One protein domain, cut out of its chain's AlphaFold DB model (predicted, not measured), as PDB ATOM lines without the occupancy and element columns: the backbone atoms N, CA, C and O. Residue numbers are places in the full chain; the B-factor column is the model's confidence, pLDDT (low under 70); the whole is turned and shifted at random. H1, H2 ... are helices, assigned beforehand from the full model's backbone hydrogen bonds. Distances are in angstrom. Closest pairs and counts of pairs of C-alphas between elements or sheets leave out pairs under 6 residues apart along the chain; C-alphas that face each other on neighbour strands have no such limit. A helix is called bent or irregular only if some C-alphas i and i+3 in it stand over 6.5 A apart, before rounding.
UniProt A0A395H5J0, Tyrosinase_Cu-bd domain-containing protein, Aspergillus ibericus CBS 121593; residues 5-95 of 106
ATOM      1  N   CYS A   5      -4.624   7.085  97.594       78.44
ATOM      2  CA  CYS A   5      -5.693   6.147  97.979       78.44
ATOM      3  C   CYS A   5      -6.750   5.911  96.891       78.44
ATOM      4  O   CYS A   5      -7.420   4.882  96.891       78.44
ATOM      5  N   PHE A   6      -6.945   6.887  96.001       82.75
ATOM      6  CA  PHE A   6      -7.994   6.848  94.985       82.75
ATOM      7  C   PHE A   6      -7.452   6.676  93.570       82.75
ATOM      8  O   PHE A   6      -8.225   6.706  92.613       82.75
ATOM      9  N   SER A   7      -6.139   6.482  93.417       87.75
ATOM     10  CA  SER A   7      -5.509   6.368  92.105       87.75
ATOM     11  C   SER A   7      -6.111   5.233  91.281       87.75
ATOM     12  O   SER A   7      -6.345   5.418  90.094       87.75
ATOM     13  N   ALA A   8      -6.438   4.107  91.921       89.12
ATOM     14  CA  ALA A   8      -7.009   2.928  91.273       89.12
ATOM     15  C   ALA A   8      -8.433   3.128  90.709       89.12
ATOM     16  O   ALA A   8      -8.882   2.303  89.919       89.12
ATOM     17  N   PHE A   9      -9.145   4.204  91.081       90.44
ATOM     18  CA  PHE A   9     -10.465   4.526  90.512       90.44
ATOM     19  C   PHE A   9     -10.381   5.233  89.152       90.44
ATOM     20  O   PHE A   9     -11.387   5.327  88.449       90.44
ATOM     21  N   ASP A  10      -9.203   5.733  88.772       94.56
ATOM     22  CA  ASP A  10      -8.954   6.282  87.442       94.56
ATOM     23  C   ASP A  10      -8.535   5.139  86.499       94.56
ATOM     24  O   ASP A  10      -7.533   4.478  86.773       94.56
ATOM     25  N   PRO A  11      -9.237   4.878  85.380       93.88
ATOM     26  CA  PRO A  11      -8.888   3.777  84.478       93.88
ATOM     27  C   PRO A  11      -7.475   3.892  83.883       93.88
ATOM     28  O   PRO A  11      -6.888   2.876  83.507       93.88
ATOM     29  N   ILE A  12      -6.890   5.098  83.832       95.69
ATOM     30  CA  ILE A  12      -5.500   5.298  83.391       95.69
ATOM     31  C   ILE A  12      -4.504   4.606  84.338       95.69
ATOM     32  O   ILE A  12      -3.414   4.236  83.904       95.69
ATOM     33  N   PHE A  13      -4.878   4.361  85.597       94.50
ATOM     34  CA  PHE A  13      -4.057   3.639  86.571       94.50
ATOM     35  C   PHE A  13      -3.564   2.295  86.045       94.50
ATOM     36  O   PHE A  13      -2.380   1.989  86.176       94.50
ATOM     37  N   LEU A  14      -4.440   1.523  85.398       93.62
ATOM     38  CA  LEU A  14      -4.080   0.208  84.876       93.62
ATOM     39  C   LEU A  14      -3.034   0.320  83.764       93.62
ATOM     40  O   LEU A  14      -2.042  -0.393  83.803       93.62
ATOM     41  N   LEU A  15      -3.202   1.258  82.826       94.88
ATOM     42  CA  LEU A  15      -2.239   1.486  81.737       94.88
ATOM     43  C   LEU A  15      -0.882   1.977  82.257       94.88
ATOM     44  O   LEU A  15       0.177   1.595  81.754       94.88
ATOM     45  N   TYR A  16      -0.908   2.837  83.274       95.06
ATOM     46  CA  TYR A  16       0.306   3.332  83.905       95.06
ATOM     47  C   TYR A  16       1.061   2.207  84.625       95.06
ATOM     48  O   TYR A  16       2.262   2.037  84.416       95.06
ATOM     49  N   HIS A  17       0.365   1.389  85.419       95.00
ATOM     50  CA  HIS A  17       0.989   0.296  86.165       95.00
ATOM     51  C   HIS A  17       1.419  -0.881  85.283       95.00
ATOM     52  O   HIS A  17       2.456  -1.468  85.577       95.00
ATOM     53  N   THR A  18       0.737  -1.179  84.171       93.56
ATOM     54  CA  THR A  18       1.236  -2.177  83.203       93.56
ATOM     55  C   THR A  18       2.495  -1.702  82.482       93.56
ATOM     56  O   THR A  18       3.351  -2.512  82.149       93.56
ATOM     57  N   THR A  19       2.671  -0.389  82.295       94.25
ATOM     58  CA  THR A  19       3.933   0.155  81.765       94.25
ATOM     59  C   THR A  19       5.085  -0.072  82.751       94.25
ATOM     60  O   THR A  19       6.191  -0.427  82.349       94.25
ATOM     61  N   LEU A  20       4.842   0.096  84.055       94.38
ATOM     62  CA  LEU A  20       5.838  -0.210  85.086       94.38
ATOM     63  C   LEU A  20       6.131  -1.713  85.164       94.38
ATOM     64  O   LEU A  20       7.299  -2.102  85.218       94.38
ATOM     65  N   ASP A  21       5.089  -2.541  85.102       93.38
ATOM     66  CA  ASP A  21       5.195  -4.002  85.098       93.38
ATOM     67  C   ASP A  21       5.838  -4.553  83.816       93.38
ATOM     68  O   ASP A  21       6.381  -5.643  83.825       93.38
ATOM     69  N   GLN A  22       5.880  -3.783  82.726       92.31
ATOM     70  CA  GLN A  22       6.697  -4.102  81.553       92.31
ATOM     71  C   GLN A  22       8.178  -3.756  81.772       92.31
ATOM     72  O   GLN A  22       9.073  -4.510  81.379       92.31
ATOM     73  N   LEU A  23       8.462  -2.597  82.372       94.38
ATOM     74  CA  LEU A  23       9.832  -2.121  82.582       94.38
ATOM     75  C   LEU A  23      10.592  -2.957  83.620       94.38
ATOM     76  O   LEU A  23      11.810  -3.117  83.509       94.38
ATOM     77  N   TRP A  24       9.901  -3.492  84.625       93.56
ATOM     78  CA  TRP A  24      10.539  -4.251  85.697       93.56
ATOM     79  C   TRP A  24      11.130  -5.599  85.231       93.56
ATOM     80  O   TRP A  24      12.336  -5.784  85.424       93.56
ATOM     81  N   PRO A  25      10.411  -6.472  84.500       90.81
ATOM     82  CA  PRO A  25      10.981  -7.662  83.874       90.81
ATOM     83  C   PRO A  25      12.115  -7.323  82.910       90.81
ATOM     84  O   PRO A  25      13.157  -7.972  82.937       90.81
ATOM     85  N   GLN A  26      11.995  -6.252  82.113       92.75
ATOM     86  CA  GLN A  26      13.101  -5.799  81.254       92.75
ATOM     87  C   GLN A  26      14.362  -5.462  82.056       92.75
ATOM     88  O   GLN A  26      15.478  -5.684  81.582       92.75
ATOM     89  N   TRP A  27      14.212  -4.914  83.264       94.00
ATOM     90  CA  TRP A  27      15.324  -4.693  84.180       94.00
ATOM     91  C   TRP A  27      15.841  -6.005  84.786       94.00
ATOM     92  O   TRP A  27      17.064  -6.163  84.874       94.00
ATOM     93  N   GLN A  28      14.960  -6.941  85.153       93.50
ATOM     94  CA  GLN A  28      15.328  -8.250  85.706       93.50
ATOM     95  C   GLN A  28      16.099  -9.102  84.690       93.50
ATOM     96  O   GLN A  28      17.168  -9.609  85.010       93.50
ATOM     97  N   PHE A  29      15.648  -9.177  83.435       90.56
ATOM     98  CA  PHE A  29      16.281  -9.993  82.389       90.56
ATOM     99  C   PHE A  29      17.700  -9.552  82.009       90.56
ATOM    100  O   PHE A  29      18.420 -10.300  81.349       90.56
ATOM    101  N   ARG A  30      18.146  -8.361  82.431       94.69
ATOM    102  CA  ARG A  30      19.541  -7.938  82.219       94.69
ATOM    103  C   ARG A  30      20.539  -8.686  83.101       94.69
ATOM    104  O   ARG A  30      21.721  -8.677  82.772       94.69
ATOM    105  N   ASP A  31      20.099  -9.265  84.217       94.88
ATOM    106  CA  ASP A  31      20.962  -9.996  85.143       94.88
ATOM    107  C   ASP A  31      20.132 -10.962  85.998       94.88
ATOM    108  O   ASP A  31      19.250 -10.544  86.743       94.88
ATOM    109  N   VAL A  32      20.464 -12.253  85.953       90.25
ATOM    110  CA  VAL A  32      19.769 -13.310  86.707       90.25
ATOM    111  C   VAL A  32      19.751 -13.076  88.220       90.25
ATOM    112  O   VAL A  32      18.824 -13.522  88.893       90.25
ATOM    113  N   SER A  33      20.723 -12.335  88.768       94.06
ATOM    114  CA  SER A  33      20.733 -11.968  90.189       94.06
ATOM    115  C   SER A  33      19.547 -11.076  90.581       94.06
ATOM    116  O   SER A  33      19.143 -11.049  91.743       94.06
ATOM    117  N   ARG A  34      18.938 -10.385  89.610       94.88
ATOM    118  CA  ARG A  34      17.817  -9.460  89.820       94.88
ATOM    119  C   ARG A  34      16.476 -10.144  89.996       94.88
ATOM    120  O   ARG A  34      15.556  -9.520  90.516       94.88
ATOM    121  N   LEU A  35      16.372 -11.418  89.626       92.62
ATOM    122  CA  LEU A  35      15.146 -12.191  89.808       92.62
ATOM    123  C   LEU A  35      14.736 -12.278  91.283       92.62
ATOM    124  O   LEU A  35      13.564 -12.391  91.593       92.62
ATOM    125  N   THR A  36      15.696 -12.193  92.204       94.19
ATOM    126  CA  THR A  36      15.438 -12.211  93.654       94.19
ATOM    127  C   THR A  36      15.891 -10.925  94.342       94.19
ATOM    128  O   THR A  36      15.918 -10.848  95.570       94.19
ATOM    129  N   ALA A  37      16.247  -9.894  93.567       94.56
ATOM    130  CA  ALA A  37      16.691  -8.624  94.115       94.56
ATOM    131  C   ALA A  37      15.497  -7.848  94.672       94.56
ATOM    132  O   ALA A  37      14.680  -7.302  93.931       94.56
ATOM    133  N   MET A  38      15.427  -7.788  95.997       92.75
ATOM    134  CA  MET A  38      14.382  -7.096  96.736       92.75
ATOM    135  C   MET A  38      14.923  -6.569  98.066       92.75
ATOM    136  O   MET A  38      15.994  -6.964  98.529       92.75
ATOM    137  N   GLY A  39      14.165  -5.677  98.694       89.44
ATOM    138  CA  GLY A  39      14.467  -5.154 100.017       89.44
ATOM    139  C   GLY A  39      13.511  -4.033 100.397       89.44
ATOM    140  O   GLY A  39      12.584  -3.710  99.658       89.44
ATOM    141  N   GLY A  40      13.767  -3.423 101.548       90.38
ATOM    142  CA  GLY A  40      12.917  -2.380 102.114       90.38
ATOM    143  C   GLY A  40      12.192  -2.839 103.378       90.38
ATOM    144  O   GLY A  40      12.202  -4.028 103.713       90.38
ATOM    145  N   PRO A  41      11.635  -1.889 104.142       89.50
ATOM    146  CA  PRO A  41      10.933  -2.205 105.370       89.50
ATOM    147  C   PRO A  41       9.612  -2.919 105.078       89.50
ATOM    148  O   PRO A  41       8.943  -2.625 104.091       89.50
ATOM    149  N   LEU A  42       9.216  -3.798 105.994       86.81
ATOM    150  CA  LEU A  42       7.949  -4.528 105.943       86.81
ATOM    151  C   LEU A  42       6.730  -3.591 105.926       86.81
ATOM    152  O   LEU A  42       5.709  -3.878 105.312       86.81
ATOM    153  N   VAL A  43       6.854  -2.466 106.628       82.94
ATOM    154  CA  VAL A  43       5.826  -1.439 106.756       82.94
ATOM    155  C   VAL A  43       6.399  -0.118 106.262       82.94
ATOM    156  O   VAL A  43       7.487   0.293 106.674       82.94
ATOM    157  N   ALA A  44       5.660   0.558 105.380       76.69
ATOM    158  CA  ALA A  44       6.057   1.861 104.869       76.69
ATOM    159  C   ALA A  44       6.166   2.900 106.008       76.69
ATOM    160  O   ALA A  44       5.382   2.862 106.960       76.69
ATOM    161  N   PRO A  45       7.099   3.866 105.921       74.62
ATOM    162  CA  PRO A  45       7.191   4.950 106.893       74.62
ATOM    163  C   PRO A  45       5.866   5.711 107.032       74.62
ATOM    164  O   PRO A  45       5.173   5.947 106.042       74.62
ATOM    165  N   ALA A  46       5.559   6.161 108.253       65.94
ATOM    166  CA  ALA A  46       4.270   6.761 108.616       65.94
ATOM    167  C   ALA A  46       3.814   7.920 107.707       65.94
ATOM    168  O   ALA A  46       2.618   8.086 107.499       65.94
ATOM    169  N   VAL A  47       4.749   8.688 107.133       66.50
ATOM    170  CA  VAL A  47       4.438   9.790 106.204       66.50
ATOM    171  C   VAL A  47       3.773   9.280 104.923       66.50
ATOM    172  O   VAL A  47       2.766   9.830 104.501       66.50
ATOM    173  N   MET A  48       4.288   8.199 104.335       61.38
ATOM    174  CA  MET A  48       3.709   7.607 103.123       61.38
ATOM    175  C   MET A  48       2.432   6.831 103.442       61.38
ATOM    176  O   MET A  48       1.471   6.843 102.682       61.38
ATOM    177  N   LEU A  49       2.414   6.163 104.593       59.81
ATOM    178  CA  LEU A  49       1.304   5.323 105.013       59.81
ATOM    179  C   LEU A  49       0.051   6.135 105.385       59.81
ATOM    180  O   LEU A  49      -1.057   5.741 105.032       59.81
ATOM    181  N   GLY A  50       0.227   7.277 106.062       58.97
ATOM    182  CA  GLY A  50      -0.869   8.155 106.481       58.97
ATOM    183  C   GLY A  50      -1.602   8.838 105.322       58.97
ATOM    184  O   GLY A  50      -2.758   9.218 105.482       58.97
ATOM    185  N   GLU A  51      -0.953   8.960 104.159       59.69
ATOM    186  CA  GLU A  51      -1.554   9.511 102.937       59.69
ATOM    187  C   GLU A  51      -2.083   8.438 101.971       59.69
ATOM    188  O   GLU A  51      -2.918   8.754 101.124       59.69
ATOM    189  N   ALA A  52      -1.605   7.188 102.076       59.22
ATOM    190  CA  ALA A  52      -1.851   6.132 101.088       59.22
ATOM    191  C   ALA A  52      -2.741   4.975 101.568       59.22
ATOM    192  O   ALA A  52      -3.300   4.268 100.726       59.22
ATOM    193  N   GLN A  53      -2.893   4.756 102.880       59.28
ATOM    194  CA  GLN A  53      -3.800   3.731 103.399       59.28
ATOM    195  C   GLN A  53      -4.950   4.341 104.206       59.28
ATOM    196  O   GLN A  53      -4.716   5.155 105.101       59.28
ATOM    197  N   PRO A  54      -6.205   3.925 103.954       54.94
ATOM    198  CA  PRO A  54      -7.300   4.266 104.846       54.94
ATOM    199  C   PRO A  54      -7.022   3.676 106.236       54.94
ATOM    200  O   PRO A  54      -6.768   2.483 106.386       54.94
ATOM    201  N   SER A  55      -7.076   4.530 107.258       54.50
ATOM    202  CA  SER A  55      -6.647   4.287 108.645       54.50
ATOM    203  C   SER A  55      -7.518   3.309 109.447       54.50
ATOM    204  O   SER A  55      -7.486   3.313 110.678       54.50
ATOM    205  N   PHE A  56      -8.335   2.487 108.784       57.22
ATOM    206  CA  PHE A  56      -9.354   1.681 109.457       57.22
ATOM    207  C   PHE A  56      -8.762   0.546 110.311       57.22
ATOM    208  O   PHE A  56      -9.435   0.079 111.226       57.22
ATOM    209  N   LEU A  57      -7.509   0.138 110.058       59.25
ATOM    210  CA  LEU A  57      -6.739  -0.801 110.878       59.25
ATOM    211  C   LEU A  57      -5.268  -0.361 110.962       59.25
ATOM    212  O   LEU A  57      -4.689   0.078 109.970       59.25
ATOM    213  N   GLY A  58      -4.665  -0.490 112.149       68.88
ATOM    214  CA  GLY A  58      -3.227  -0.282 112.341       68.88
ATOM    215  C   GLY A  58      -2.405  -1.342 111.605       68.88
ATOM    216  O   GLY A  58      -2.827  -2.492 111.477       68.88
ATOM    217  N   VAL A  59      -1.220  -0.967 111.128       73.69
ATOM    218  CA  VAL A  59      -0.289  -1.853 110.393       73.69
ATOM    219  C   VAL A  59       0.093  -3.103 111.170       73.69
ATOM    220  O   VAL A  59       0.264  -4.176 110.601       73.69
ATOM    221  N   ASP A  60       0.164  -2.966 112.484       77.31
ATOM    222  CA  ASP A  60       0.434  -3.991 113.482       77.31
ATOM    223  C   ASP A  60      -0.580  -5.146 113.447       77.31
ATOM    224  O   ASP A  60      -0.231  -6.268 113.809       77.31
ATOM    225  N   VAL A  61      -1.792  -4.923 112.920       77.62
ATOM    226  CA  VAL A  61      -2.773  -5.993 112.678       77.62
ATOM    227  C   VAL A  61      -2.353  -6.888 111.508       77.62
ATOM    228  O   VAL A  61      -2.660  -8.075 111.510       77.62
ATOM    229  N   PHE A  62      -1.629  -6.356 110.521       78.50
ATOM    230  CA  PHE A  62      -1.251  -7.086 109.307       78.50
ATOM    231  C   PHE A  62       0.117  -7.766 109.408       78.50
ATOM    232  O   PHE A  62       0.308  -8.831 108.825       78.50
ATOM    233  N   VAL A  63       1.043  -7.198 110.191       83.81
ATOM    234  CA  VAL A  63       2.418  -7.711 110.355       83.81
ATOM    235  C   VAL A  63       2.491  -9.223 110.637       83.81
ATOM    236  O   VAL A  63       3.287  -9.893 109.976       83.81
ATOM    237  N   PRO A  64       1.659  -9.813 111.523       85.44
ATOM    238  CA  PRO A  64       1.698 -11.256 111.787       85.44
ATOM    239  C   PRO A  64       1.362 -12.141 110.575       85.44
ATOM    240  O   PRO A  64       1.723 -13.316 110.558       85.44
ATOM    241  N   TYR A  65       0.672 -11.602 109.566       84.62
ATOM    242  CA  TYR A  65       0.210 -12.349 108.394       84.62
ATOM    243  C   TYR A  65       1.195 -12.315 107.226       84.62
ATOM    244  O   TYR A  65       1.091 -13.144 106.322       84.62
ATOM    245  N   PHE A  66       2.171 -11.406 107.257       88.94
ATOM    246  CA  PHE A  66       3.160 -11.274 106.195       88.94
ATOM    247  C   PHE A  66       4.131 -12.456 106.134       88.94
ATOM    248  O   PHE A  66       4.635 -12.763 105.067       88.94
ATOM    249  N   GLY A  67       4.362 -13.182 107.231       87.81
ATOM    250  CA  GLY A  67       5.218 -14.375 107.211       87.81
ATOM    251  C   GLY A  67       6.724 -14.091 107.126       87.81
ATOM    252  O   GLY A  67       7.502 -15.026 106.941       87.81
ATOM    253  N   ASP A  68       7.135 -12.834 107.302       90.38
ATOM    254  CA  ASP A  68       8.538 -12.438 107.417       90.38
ATOM    255  C   ASP A  68       9.032 -12.525 108.866       90.38
ATOM    256  O   ASP A  68       8.360 -12.100 109.806       90.38
ATOM    257  N   ASN A  69      10.260 -13.013 109.046       84.75
ATOM    258  CA  ASN A  69      10.957 -12.982 110.331       84.75
ATOM    259  C   ASN A  69      11.805 -11.703 110.432       84.75
ATOM    260  O   ASN A  69      13.025 -11.746 110.267       84.75
ATOM    261  N   GLY A  70      11.167 -10.556 110.686       86.06
ATOM    262  CA  GLY A  70      11.860  -9.294 110.960       86.06
ATOM    263  C   GLY A  70      11.156  -8.052 110.412       86.06
ATOM    264  O   GLY A  70       9.970  -8.072 110.112       86.06
ATOM    265  N   ASN A  71      11.919  -6.962 110.279       89.19
ATOM    266  CA  ASN A  71      11.416  -5.662 109.811       89.19
ATOM    267  C   ASN A  71      11.653  -5.418 108.314       89.19
ATOM    268  O   ASN A  71      11.408  -4.314 107.832       89.19
ATOM    269  N   THR A  72      12.165  -6.408 107.587       91.75
ATOM    270  CA  THR A  72      12.520  -6.304 106.168       91.75
ATOM    271  C   THR A  72      11.733  -7.338 105.386       91.75
ATOM    272  O   THR A  72      11.650  -8.489 105.810       91.75
ATOM    273  N   THR A  73      11.177  -6.923 104.254       93.38
ATOM    274  CA  THR A  73      10.424  -7.798 103.353       93.38
ATOM    275  C   THR A  73      11.332  -8.900 102.809       93.38
ATOM    276  O   THR A  73      12.451  -8.616 102.366       93.38
ATOM    277  N   THR A  74      10.862 -10.149 102.808       94.88
ATOM    278  CA  THR A  74      11.577 -11.289 102.215       94.88
ATOM    279  C   THR A  74      10.764 -11.940 101.099       94.88
ATOM    280  O   THR A  74       9.594 -11.632 100.900       94.88
ATOM    281  N   LEU A  75      11.367 -12.881 100.373       94.12
ATOM    282  CA  LEU A  75      10.674 -13.663  99.344       94.12
ATOM    283  C   LEU A  75       9.465 -14.447  99.894       94.12
ATOM    284  O   LEU A  75       8.527 -14.715  99.150       94.12
ATOM    285  N   ASN A  76       9.462 -14.773 101.192       93.56
ATOM    286  CA  ASN A  76       8.353 -15.459 101.860       93.56
ATOM    287  C   ASN A  76       7.207 -14.519 102.266       93.56
ATOM    288  O   ASN A  76       6.193 -14.999 102.781       93.56
ATOM    289  N   HIS A  77       7.362 -13.208 102.050       93.56
ATOM    290  CA  HIS A  77       6.346 -12.218 102.364       93.56
ATOM    291  C   HIS A  77       5.041 -12.540 101.637       93.56
ATOM    292  O   HIS A  77       5.014 -12.613 100.409       93.56
ATOM    293  N   ARG A  78       3.950 -12.706 102.384       92.75
ATOM    294  CA  ARG A  78       2.606 -12.958 101.859       92.75
ATOM    295  C   ARG A  78       1.898 -11.641 101.596       92.75
ATOM    296  O   ARG A  78       1.599 -10.894 102.527       92.75
ATOM    297  N   MET A  79       1.569 -11.401 100.335       88.75
ATOM    298  CA  MET A  79       0.780 -10.250  99.925       88.75
ATOM    299  C   MET A  79      -0.700 -10.546 100.152       88.75
ATOM    300  O   MET A  79      -1.258 -11.500  99.605       88.75
ATOM    301  N   TRP A  80      -1.340  -9.729 100.988       84.00
ATOM    302  CA  TRP A  80      -2.773  -9.832 101.224       84.00
ATOM    303  C   TRP A  80      -3.550  -9.192 100.073       84.00
ATOM    304  O   TRP A  80      -3.492  -7.984  99.867       84.00
ATOM    305  N   MET A  81      -4.320 -10.008  99.356       83.75
ATOM    306  CA  MET A  81      -5.048  -9.601  98.148       83.75
ATOM    307  C   MET A  81      -6.496  -9.156  98.423       83.75
ATOM    308  O   MET A  81      -7.298  -9.032  97.501       83.75
ATOM    309  N   ALA A  82      -6.861  -8.957  99.698       79.88
ATOM    310  CA  ALA A  82      -8.188  -8.512 100.145       79.88
ATOM    311  C   ALA A  82      -9.379  -9.309  99.563       79.88
ATOM    312  O   ALA A  82     -10.480  -8.782  99.423       79.88
ATOM    313  N   GLY A  83      -9.168 -10.589  99.235       81.69
ATOM    314  CA  GLY A  83     -10.193 -11.468  98.663       81.69
ATOM    315  C   GLY A  83     -10.483 -11.247  97.174       81.69
ATOM    316  O   GLY A  83     -11.424 -11.848  96.665       81.69
ATOM    317  N   ILE A  84      -9.700 -10.415  96.476       84.00
ATOM    318  CA  ILE A  84      -9.797 -10.236  95.017       84.00
ATOM    319  C   ILE A  84      -9.262 -11.482  94.303       84.00
ATOM    320  O   ILE A  84      -9.891 -11.998  93.382       84.00
ATOM    321  N   VAL A  85      -8.112 -11.973  94.761       84.38
ATOM    322  CA  VAL A  85      -7.479 -13.229  94.341       84.38
ATOM    323  C   VAL A  85      -6.869 -13.919  95.565       84.38
ATOM    324  O   VAL A  85      -6.887 -13.368  96.671       84.38
ATOM    325  N   GLU A  86      -6.360 -15.136  95.388       88.56
ATOM    326  CA  GLU A  86      -5.633 -15.845  96.444       88.56
ATOM    327  C   GLU A  86      -4.361 -15.083  96.850       88.56
ATOM    328  O   GLU A  86      -3.732 -14.408  96.034       88.56
ATOM    329  N   ASN A  87      -3.983 -15.170  98.129       89.50
ATOM    330  CA  ASN A  87      -2.750 -14.550  98.607       89.50
ATOM    331  C   ASN A  87      -1.545 -15.267  97.992       89.50
ATOM    332  O   ASN A  87      -1.411 -16.482  98.133       89.50
ATOM    333  N   ILE A  88      -0.638 -14.495  97.410       90.12
ATOM    334  CA  ILE A  88       0.614 -14.983  96.829       90.12
ATOM    335  C   ILE A  88       1.807 -14.464  97.629       90.12
ATOM    336  O   ILE A  88       1.691 -13.507  98.405       90.12
ATOM    337  N   THR A  89       2.960 -15.101  97.467       92.81
ATOM    338  CA  THR A  89       4.208 -14.616  98.059       92.81
ATOM    339  C   THR A  89       4.919 -13.637  97.131       92.81
ATOM    340  O   THR A  89       4.645 -13.584  95.931       92.81
ATOM    341  N   VAL A  90       5.867 -12.862  97.665       93.44
ATOM    342  CA  VAL A  90       6.746 -12.042  96.820       93.44
ATOM    343  C   VAL A  90       7.533 -12.922  95.853       93.44
ATOM    344  O   VAL A  90       7.655 -12.539  94.697       93.44
ATOM    345  N   ALA A  91       7.986 -14.113  96.268       92.50
ATOM    346  CA  ALA A  91       8.635 -15.068  95.367       92.50
ATOM    347  C   ALA A  91       7.780 -15.402  94.137       92.50
ATOM    348  O   ALA A  91       8.311 -15.421  93.027       92.50
ATOM    349  N   ASP A  92       6.476 -15.608  94.329       91.12
ATOM    350  CA  ASP A  92       5.550 -15.879  93.227       91.12
ATOM    351  C   ASP A  92       5.437 -14.662  92.294       91.12
ATOM    352  O   ASP A  92       5.410 -14.812  91.078       91.12
ATOM    353  N   ALA A  93       5.449 -13.445  92.845       90.88
ATOM    354  CA  ALA A  93       5.365 -12.206  92.071       90.88
ATOM    355  C   ALA A  93       6.654 -11.821  91.320       90.88
ATOM    356  O   ALA A  93       6.605 -10.953  90.452       90.88
ATOM    357  N   MET A  94       7.804 -12.429  91.628       92.25
ATOM    358  CA  MET A  94       9.092 -12.039  91.035       92.25
ATOM    359  C   MET A  94       9.242 -12.388  89.549       92.25
ATOM    360  O   MET A  94      10.199 -11.927  88.927       92.25
ATOM    361  N   SER A  95       8.360 -13.214  88.981       88.56
ATOM    362  CA  SER A  95       8.457 -13.663  87.592       88.56
ATOM    363  C   SER A  95       7.104 -13.646  86.888       88.56
ATOM    364  O   SER A  95       6.107 -14.125  87.416       88.56
TER     365      SER A  95
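What this domain is: This is residues 5 to 95 of the 106 residues of the protein "Tyrosinase_Cu-bd domain-containing protein" of Aspergillus ibericus CBS 121593 (UniProt A0A395H5J0). This is an open, hollow frame: the long helix H2 makes one side, the short helices H1 and H3 stand at its two ends, and the chain after H3 returns along the other side to H4, which comes near H1 again. A long stretch with no named element, residues 53 to 89, then winds away from H4 and leads to the short helix H5, while residues 81 to 86 stick out. The printed part has 91 residues with five named helices, H1, H2, H3, H4 and H5 in that order, and no named strand; its class is all helix, though just 38 of the 91 residues are in named elements. It is only just loose, close to compact, with a radius of gyration of the C-alphas of 14.7 A and spans of 40 by 36 by 27 A.

Where its parts are: Find C-alpha 5 at (-5.693, 6.147, 97.979), where H1, residues 5 to 9, begins; it is irregular, with C-alphas 5 and 8 lying 7.6 A apart. Go on to C-alpha 12 at (-5.500, 5.298, 83.391); from there H2, residues 12 to 28, runs 25.0 A. H2 is neither bent nor irregular, but only just: C-alphas 22 and 25 are 6.0 A apart. Next come H3, residues 32 to 36, 8.3 A long and also only just not irregular, with C-alphas 33 and 36 at 6.3 A, and H4, residues 46 to 52, 9.7 A long. H5, residues 90 to 93, ends at C-alpha 93, (5.365, -12.206, 92.071).

How they stand to each other: Look first at H1 and H2, which are close but not clearly touching; their closest C-alphas, those of Ser 7 and Phe 13, are 6.3 A apart. H1 and H4 are also close but not clearly touching, with the C-alphas of Cys 5 and Ala 52 closest at 4.9 A. H2, with residues 27 to 28 alone, only just touches H3, and only at the corner by their link, with 3 pairs of C-alphas within 8 A; the closest are those of Gln 28 and Arg 34, 5.0 A apart. H3 and H5 are close but not clearly touching, with the C-alphas of Thr 36 and Ala 91 closest at 7.6 A. H2 is apart from H4 and from H5, and H4 is apart from H3 and from H5. Residues 78 to 79 pair with residues 88 to 89, antiparallel. Of the O i to N i+4 pairs, 12 of 13 in H2 and 2 of 3 in H4 are within hydrogen-bond range, but 0 of 1 in H1 and in H3, each with 1 of 2 O i to N i+3 pairs within range; H5 is too short for an O i to N i+4 pair.

The domain as a whole: The two C-alphas farthest apart, those of Arg 30 and Phe 56, are 40.9 A apart. The printed part has no cut. The links from H1 to H2 and from H2 to H3 are tight, that from H3 to H4 is short, and that from H4 to H5 is long, with 37 residues. The mean pLDDT of the printed part is 85.3; look at residues 46 to 58 for the 13 residues under 70.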